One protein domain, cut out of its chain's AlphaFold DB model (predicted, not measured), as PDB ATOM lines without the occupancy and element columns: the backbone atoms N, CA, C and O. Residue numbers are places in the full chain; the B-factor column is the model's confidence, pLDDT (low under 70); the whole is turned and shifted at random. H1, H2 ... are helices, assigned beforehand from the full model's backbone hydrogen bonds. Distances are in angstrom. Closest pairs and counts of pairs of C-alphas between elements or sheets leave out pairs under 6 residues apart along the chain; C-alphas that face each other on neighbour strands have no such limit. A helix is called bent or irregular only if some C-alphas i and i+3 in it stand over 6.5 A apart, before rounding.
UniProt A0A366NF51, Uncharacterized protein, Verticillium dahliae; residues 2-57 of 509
ATOM      1  N   GLU A   2      35.303  31.847 -50.214       71.62
ATOM      2  CA  GLU A   2      36.063  32.169 -48.999       71.62
ATOM      3  C   GLU A   2      35.367  33.319 -48.266       71.62
ATOM      4  O   GLU A   2      34.988  34.307 -48.901       71.62
ATOM      5  N   ASP A   3      35.185  33.183 -46.952       81.06
ATOM      6  CA  ASP A   3      34.605  34.247 -46.141       81.06
ATOM      7  C   ASP A   3      35.479  35.505 -46.209       81.06
ATOM      8  O   ASP A   3      36.706  35.474 -46.070       81.06
ATOM      9  N   SER A   4      34.837  36.651 -46.408       90.50
ATOM     10  CA  SER A   4      35.504  37.946 -46.334       90.50
ATOM     11  C   SER A   4      36.009  38.219 -44.912       90.50
ATOM     12  O   SER A   4      35.447  37.758 -43.920       90.50
ATOM     13  N   HIS A   5      37.040  39.057 -44.782       94.06
ATOM     14  CA  HIS A   5      37.549  39.490 -43.474       94.06
ATOM     15  C   HIS A   5      36.460  40.069 -42.551       94.06
ATOM     16  O   HIS A   5      36.546  39.890 -41.338       94.06
ATOM     17  N   GLY A   6      35.463  40.769 -43.106       94.12
ATOM     18  CA  GLY A   6      34.333  41.291 -42.338       94.12
ATOM     19  C   GLY A   6      33.410  40.186 -41.824       94.12
ATOM     20  O   GLY A   6      33.015  40.223 -40.665       94.12
ATOM     21  N   GLN A   7      33.133  39.163 -42.640       93.12
ATOM     22  CA  GLN A   7      32.363  37.983 -42.219       93.12
ATOM     23  C   GLN A   7      33.093  37.192 -41.130       93.12
ATOM     24  O   GLN A   7      32.480  36.848 -40.125       93.12
ATOM     25  N   ILE A   8      34.408  36.998 -41.277       94.19
ATOM     26  CA  ILE A   8      35.257  36.375 -40.249       94.19
ATOM     27  C   ILE A   8      35.172  37.154 -38.929       94.19
ATOM     28  O   ILE A   8      35.075  36.559 -37.856       94.19
ATOM     29  N   TRP A   9      35.180  38.492 -38.986       96.00
ATOM     30  CA  TRP A   9      34.998  39.315 -37.789       96.00
ATOM     31  C   TRP A   9      33.623  39.088 -37.150       96.00
ATOM     32  O   TRP A   9      33.548  38.877 -35.943       96.00
ATOM     33  N   THR A  10      32.543  39.088 -37.936       95.44
ATOM     34  CA  THR A  10      31.179  38.839 -37.437       95.44
ATOM     35  C   THR A  10      31.037  37.448 -36.812       95.44
ATOM     36  O   THR A  10      30.455  37.327 -35.738       95.44
ATOM     37  N   GLN A  11      31.622  36.413 -37.423       93.50
ATOM     38  CA  GLN A  11      31.663  35.061 -36.856       93.50
ATOM     39  C   GLN A  11      32.410  35.032 -35.518       93.50
ATOM     40  O   GLN A  11      31.943  34.413 -34.567       93.50
ATOM     41  N   LEU A  12      33.537  35.745 -35.409       94.44
ATOM     42  CA  LEU A  12      34.288  35.837 -34.158       94.44
ATOM     43  C   LEU A  12      33.504  36.577 -33.064       94.44
ATOM     44  O   LEU A  12      33.564  36.188 -31.897       94.44
ATOM     45  N   VAL A  13      32.758  37.628 -33.425       95.19
ATOM     46  CA  VAL A  13      31.842  38.322 -32.504       95.19
ATOM     47  C   VAL A  13      30.791  37.351 -31.975       95.19
ATOM     48  O   VAL A  13      30.714  37.192 -30.758       95.19
ATOM     49  N   ALA A  14      30.091  36.637 -32.860       93.50
ATOM     50  CA  ALA A  14      29.084  35.647 -32.479       93.50
ATOM     51  C   ALA A  14      29.668  34.523 -31.602       93.50
ATOM     52  O   ALA A  14      29.103  34.171 -30.573       93.50
ATOM     53  N   ALA A  15      30.853  34.002 -31.939       91.94
ATOM     54  CA  ALA A  15      31.529  33.002 -31.112       91.94
ATOM     55  C   ALA A  15      31.855  33.535 -29.704       91.94
ATOM     56  O   ALA A  15      31.744  32.811 -28.716       91.94
ATOM     57  N   SER A  16      32.224  34.815 -29.593       92.69
ATOM     58  CA  SER A  16      32.557  35.439 -28.309       92.69
ATOM     59  C   SER A  16      31.371  35.689 -27.389       92.69
ATOM     60  O   SER A  16      31.576  35.790 -26.185       92.69
ATOM     61  N   GLU A  17      30.151  35.742 -27.925       90.31
ATOM     62  CA  GLU A  17      28.923  35.811 -27.122       90.31
ATOM     63  C   GLU A  17      28.667  34.501 -26.363       90.31
ATOM     64  O   GLU A  17      27.991  34.494 -25.336       90.31
ATOM     65  N   HIS A  18      29.244  33.394 -26.840       87.50
ATOM     66  CA  HIS A  18      29.153  32.078 -26.210       87.50
ATOM     67  C   HIS A  18      30.407  31.694 -25.409       87.50
ATOM     68  O   HIS A  18      30.324  30.826 -24.539       87.50
ATOM     69  N   ASP A  19      31.552  32.339 -25.661       86.56
ATOM     70  CA  ASP A  19      32.801  32.115 -24.926       86.56
ATOM     71  C   ASP A  19      33.553  33.420 -24.595       86.56
ATOM     72  O   ASP A  19      34.410  33.908 -25.341       86.56
ATOM     73  N   ASP A  20      33.331  33.928 -23.379       80.94
ATOM     74  CA  ASP A  20      34.057  35.074 -22.812       80.94
ATOM     75  C   ASP A  20      35.577  34.846 -22.680       80.94
ATOM     76  O   ASP A  20      36.356  35.773 -22.404       80.94
ATOM     77  N   SER A  21      36.039  33.601 -22.781       82.62
ATOM     78  CA  SER A  21      37.455  33.255 -22.715       82.62
ATOM     79  C   SER A  21      38.211  33.657 -23.990       82.62
ATOM     80  O   SER A  21      39.434  33.819 -23.925       82.62
ATOM     81  N   LEU A  22      37.506  33.940 -25.096       85.62
ATOM     82  CA  LEU A  22      38.064  34.422 -26.371       85.62
ATOM     83  C   LEU A  22      38.702  35.813 -26.283       85.62
ATOM     84  O   LEU A  22      39.396  36.244 -27.202       85.62
ATOM     85  N   SER A  23      38.492  36.543 -25.188       80.31
ATOM     86  CA  SER A  23      39.129  37.849 -24.946       80.31
ATOM     87  C   SER A  23      40.147  37.821 -23.795       80.31
ATOM     88  O   SER A  23      40.751  38.849 -23.484       80.31
ATOM     89  N   ARG A  24      40.356  36.661 -23.153       82.88
ATOM     90  CA  ARG A  24      41.169  36.509 -21.935       82.88
ATOM     91  C   ARG A  24      42.375  35.599 -22.176       82.88
ATOM     92  O   ARG A  24      42.250  34.548 -22.795       82.88
ATOM     93  N   GLY A  25      43.527  35.999 -21.635       85.75
ATOM     94  CA  GLY A  25      44.772  35.223 -21.690       85.75
ATOM     95  C   GLY A  25      45.923  35.918 -22.420       85.75
ATOM     96  O   GLY A  25      45.870  37.111 -22.769       85.75
ATOM     97  N   THR A  26      46.998  35.172 -22.649       86.62
ATOM     98  CA  THR A  26      48.153  35.616 -23.443       86.62
ATOM     99  C   THR A  26      47.794  35.731 -24.928       86.62
ATOM    100  O   THR A  26      46.739  35.280 -25.369       86.62
ATOM    101  N   ALA A  27      48.622  36.421 -25.721       85.06
ATOM    102  CA  ALA A  27      48.338  36.611 -27.148       85.06
ATOM    103  C   ALA A  27      48.252  35.273 -27.899       85.06
ATOM    104  O   ALA A  27      47.353  35.111 -28.711       85.06
ATOM    105  N   ALA A  28      49.134  34.326 -27.564       87.31
ATOM    106  CA  ALA A  28      49.159  32.991 -28.157       87.31
ATOM    107  C   ALA A  28      47.938  32.146 -27.753       87.31
ATOM    108  O   ALA A  28      47.357  31.482 -28.600       87.31
ATOM    109  N   GLU A  29      47.505  32.218 -26.489       89.56
ATOM    110  CA  GLU A  29      46.279  31.540 -26.035       89.56
ATOM    111  C   GLU A  29      45.044  32.057 -26.772       89.56
ATOM    112  O   GLU A  29      44.225  31.272 -27.236       89.56
ATOM    113  N   VAL A  30      44.913  33.381 -26.899       88.94
ATOM    114  CA  VAL A  30      43.791  33.978 -27.634       88.94
ATOM    115  C   VAL A  30      43.860  33.607 -29.115       88.94
ATOM    116  O   VAL A  30      42.831  33.312 -29.704       88.94
ATOM    117  N   GLU A  31      45.051  33.579 -29.715       90.00
ATOM    118  CA  GLU A  31      45.242  33.145 -31.102       90.00
ATOM    119  C   GLU A  31      44.777  31.705 -31.325       90.00
ATOM    120  O   GLU A  31      43.991  31.468 -32.239       90.00
ATOM    121  N   GLN A  32      45.165  30.777 -30.448       87.38
ATOM    122  CA  GLN A  32      44.720  29.386 -30.511       87.38
ATOM    123  C   GLN A  32      43.196  29.264 -30.404       87.38
ATOM    124  O   GLN A  32      42.567  28.641 -31.256       87.38
ATOM    125  N   LYS A  33      42.585  29.929 -29.418       90.00
ATOM    126  CA  LYS A  33      41.125  29.903 -29.236       90.00
ATOM    127  C   LYS A  33      40.371  30.514 -30.414       90.00
ATOM    128  O   LYS A  33      39.319  30.015 -30.787       90.00
ATOM    129  N   VAL A  34      40.896  31.587 -31.010       89.69
ATOM    130  CA  VAL A  34      40.306  32.206 -32.208       89.69
ATOM    131  C   VAL A  34      40.366  31.245 -33.397       89.69
ATOM    132  O   VAL A  34      39.384  31.146 -34.128       89.69
ATOM    133  N   MET A  35      41.474  30.518 -33.586       88.31
ATOM    134  CA  MET A  35      41.573  29.498 -34.641       88.31
ATOM    135  C   MET A  35      40.566  28.366 -34.436       88.31
ATOM    136  O   MET A  35      39.911  27.961 -35.392       88.31
ATOM    137  N   GLU A  36      40.422  27.890 -33.198       88.88
ATOM    138  CA  GLU A  36      39.464  26.840 -32.837       88.88
ATOM    139  C   GLU A  36      38.014  27.298 -33.038       88.88
ATOM    140  O   GLU A  36      37.239  26.611 -33.702       88.88
ATOM    141  N   ALA A  37      37.658  28.484 -32.535       87.75
ATOM    142  CA  ALA A  37      36.306  29.037 -32.631       87.75
ATOM    143  C   ALA A  37      35.864  29.282 -34.080       87.75
ATOM    144  O   ALA A  37      34.704  29.064 -34.422       87.75
ATOM    145  N   LEU A  38      36.793  29.716 -34.934       87.00
ATOM    146  CA  LEU A  38      36.544  29.959 -36.354       87.00
ATOM    147  C   LEU A  38      36.753  28.708 -37.225       87.00
ATOM    148  O   LEU A  38      36.641  28.800 -38.443       87.00
ATOM    149  N   GLN A  39      37.077  27.559 -36.619       85.56
ATOM    150  CA  GLN A  39      37.360  26.297 -37.315       85.56
ATOM    151  C   GLN A  39      38.394  26.461 -38.445       85.56
ATOM    152  O   GLN A  39      38.307  25.834 -39.502       85.56
ATOM    153  N   LEU A  40      39.406  27.303 -38.213       80.06
ATOM    154  CA  LEU A  40      40.487  27.586 -39.163       80.06
ATOM    155  C   LEU A  40      41.539  26.471 -39.128       80.06
ATOM    156  O   LEU A  40      42.721  26.703 -38.886       80.06
ATOM    157  N   SER A  41      41.106  25.232 -39.338       56.88
ATOM    158  CA  SER A  41      41.963  24.059 -39.491       56.88
ATOM    159  C   SER A  41      42.097  23.726 -40.983       56.88
ATOM    160  O   SER A  41      41.470  22.791 -41.471       56.88
ATOM    161  N   GLY A  42      42.862  24.531 -41.737       59.66
ATOM    162  CA  GLY A  42      43.076  24.356 -43.186       59.66
ATOM    163  C   GLY A  42      43.838  25.508 -43.868       59.66
ATOM    164  O   GLY A  42      44.206  26.479 -43.213       59.66
ATOM    165  N   GLU A  43      44.061  25.407 -45.190       54.69
ATOM    166  CA  GLU A  43      44.811  26.328 -46.091       54.69
ATOM    167  C   GLU A  43      44.312  27.796 -46.155       54.69
ATOM    168  O   GLU A  43      44.694  28.564 -47.042       54.69
ATOM    169  N   THR A  44      43.466  28.246 -45.231       59.22
ATOM    170  CA  THR A  44      42.975  29.626 -45.201       59.22
ATOM    171  C   THR A  44      44.092  30.601 -44.821       59.22
ATOM    172  O   THR A  44      44.591  30.597 -43.697       59.22
ATOM    173  N   LYS A  45      44.457  31.501 -45.746       76.06
ATOM    174  CA  LYS A  45      45.475  32.563 -45.576       76.06
ATOM    175  C   LYS A  45      44.996  33.731 -44.696       76.06
ATOM    176  O   LYS A  45      45.278  34.894 -44.989       76.06
ATOM    177  N   ILE A  46      44.248  33.456 -43.630       84.56
ATOM    178  CA  ILE A  46      43.757  34.498 -42.722       84.56
ATOM    179  C   ILE A  46      44.909  34.921 -41.802       84.56
ATOM    180  O   ILE A  46      45.531  34.075 -41.157       84.56
ATOM    181  N   PRO A  47      45.218  36.225 -41.684       89.94
ATOM    182  CA  PRO A  47      46.271  36.697 -40.791       89.94
ATOM    183  C   PRO A  47      45.791  36.707 -39.326       89.94
ATOM    184  O   PRO A  47      45.593  37.776 -38.743       89.94
ATOM    185  N   VAL A  48      45.619  35.525 -38.722       90.81
ATOM    186  CA  VAL A  48      45.026  35.333 -37.379       90.81
ATOM    187  C   VAL A  48      45.715  36.190 -36.322       90.81
ATOM    188  O   VAL A  48      45.060  36.924 -35.589       90.81
ATOM    189  N   ARG A  49      47.049  36.216 -36.302       89.94
ATOM    190  CA  ARG A  49      47.801  37.069 -35.376       89.94
ATOM    191  C   ARG A  49      47.418  38.553 -35.458       89.94
ATOM    192  O   ARG A  49      47.358  39.229 -34.433       89.94
ATOM    193  N   ARG A  50      47.157  39.080 -36.662       92.62
ATOM    194  CA  ARG A  50      46.714  40.476 -36.853       92.62
ATOM    195  C   ARG A  50      45.270  40.666 -36.398       92.62
ATOM    196  O   ARG A  50      44.969  41.671 -35.761       92.62
ATOM    197  N   LEU A  51      44.408  39.686 -36.667       93.94
ATOM    198  CA  LEU A  51      43.028  39.668 -36.176       93.94
ATOM    199  C   LEU A  51      42.996  39.739 -34.642       93.94
ATOM    200  O   LEU A  51      42.314  40.592 -34.082       93.94
ATOM    201  N   VAL A  52      43.817  38.930 -33.971       92.12
ATOM    202  CA  VAL A  52      43.967  38.914 -32.506       92.12
ATOM    203  C   VAL A  52      44.474  40.256 -31.970       92.12
ATOM    204  O   VAL A  52      44.024  40.701 -30.912       92.12
ATOM    205  N   THR A  53      45.371  40.943 -32.685       91.38
ATOM    206  CA  THR A  53      45.816  42.298 -32.308       91.38
ATOM    207  C   THR A  53      44.643  43.278 -32.249       91.38
ATOM    208  O   THR A  53      44.510  43.990 -31.250       91.38
ATOM    209  N   ILE A  54      43.780  43.291 -33.273       94.00
ATOM    210  CA  ILE A  54      42.579  44.143 -33.316       94.00
ATOM    211  C   ILE A  54      41.601  43.716 -32.217       94.00
ATOM    212  O   ILE A  54      41.149  44.548 -31.433       94.00
ATOM    213  N   TRP A  55      41.334  42.413 -32.110       93.62
ATOM    214  CA  TRP A  55      40.403  41.822 -31.151       93.62
ATOM    215  C   TRP A  55      40.740  42.157 -29.695       93.62
ATOM    216  O   TRP A  55      39.866  42.482 -28.896       93.62
ATOM    217  N   ARG A  56      42.026  42.142 -29.339       90.94
ATOM    218  CA  ARG A  56      42.493  42.457 -27.979       90.94
ATOM    219  C   ARG A  56      42.538  43.953 -27.674       90.94
ATOM    220  O   ARG A  56      42.755  44.326 -26.520       90.94
ATOM    221  N   ASN A  57      42.422  44.821 -28.674       91.00
ATOM    222  CA  ASN A  57      42.385  46.262 -28.466       91.00
ATOM    223  C   ASN A  57      40.928  46.699 -28.274       91.00
ATOM    224  O   ASN A  57      40.173  46.747 -29.231       91.00
TER     225      ASN A  57
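AT A GLANCE: This is residues 2 to 57 of the 509 residues of an uncharacterized protein of Verticillium dahliae (UniProt A0A366NF51). Two helices, H3 and H4, cross steeply, and the longest helix, H1, runs past one side of them, with the short H2 at the turn from H1 to H3. The printed part has 56 residues with four named helices, H1 to H4 in order, and no named strand: all helix. It is compact, with a radius of gyration of the C-alphas of 10.3 A and spans of 28 by 20 by 20 A.

IN THESE COORDINATES: Find C-alpha 5 at (37.549, 39.490, -43.474); from there H1 runs 20.6 A to residue 18. H2 is residues 20 to 23, 6.2 A, neither bent nor irregular, but only just. H3 is residues 27 to 37, 15.2 A. H4, residues 48 to 55, 10.1 A, ends at (40.403, 41.822, -31.151).

HOW THE PARTS SIT: Start at the hub, H3. It touches H4, closest C-alphas Glu 31 and Val 52, 6.1 A, about perpendicular at 78 degrees. It touches H2 at Leu 22 and Val 30, closest C-alphas, 5.9 A. H1, with residues 12 to 15 alone, only just touches H3, with 3 pairs of C-alphas within 8 A, the closest Ala 15 and Ala 37, 6.4 A. H1 and H4 are near each other. Every O i to N i+4 pair is within hydrogen-bond range in H3 and H4, 9 of 10 in H1; H2 is too short for one.

THE WHOLE: The farthest C-alphas, Glu 2 and Gly 25, are 28.8 A apart. The printed part has no cut, and no link is long. Look at residues 41 to 44 for pLDDT under 70.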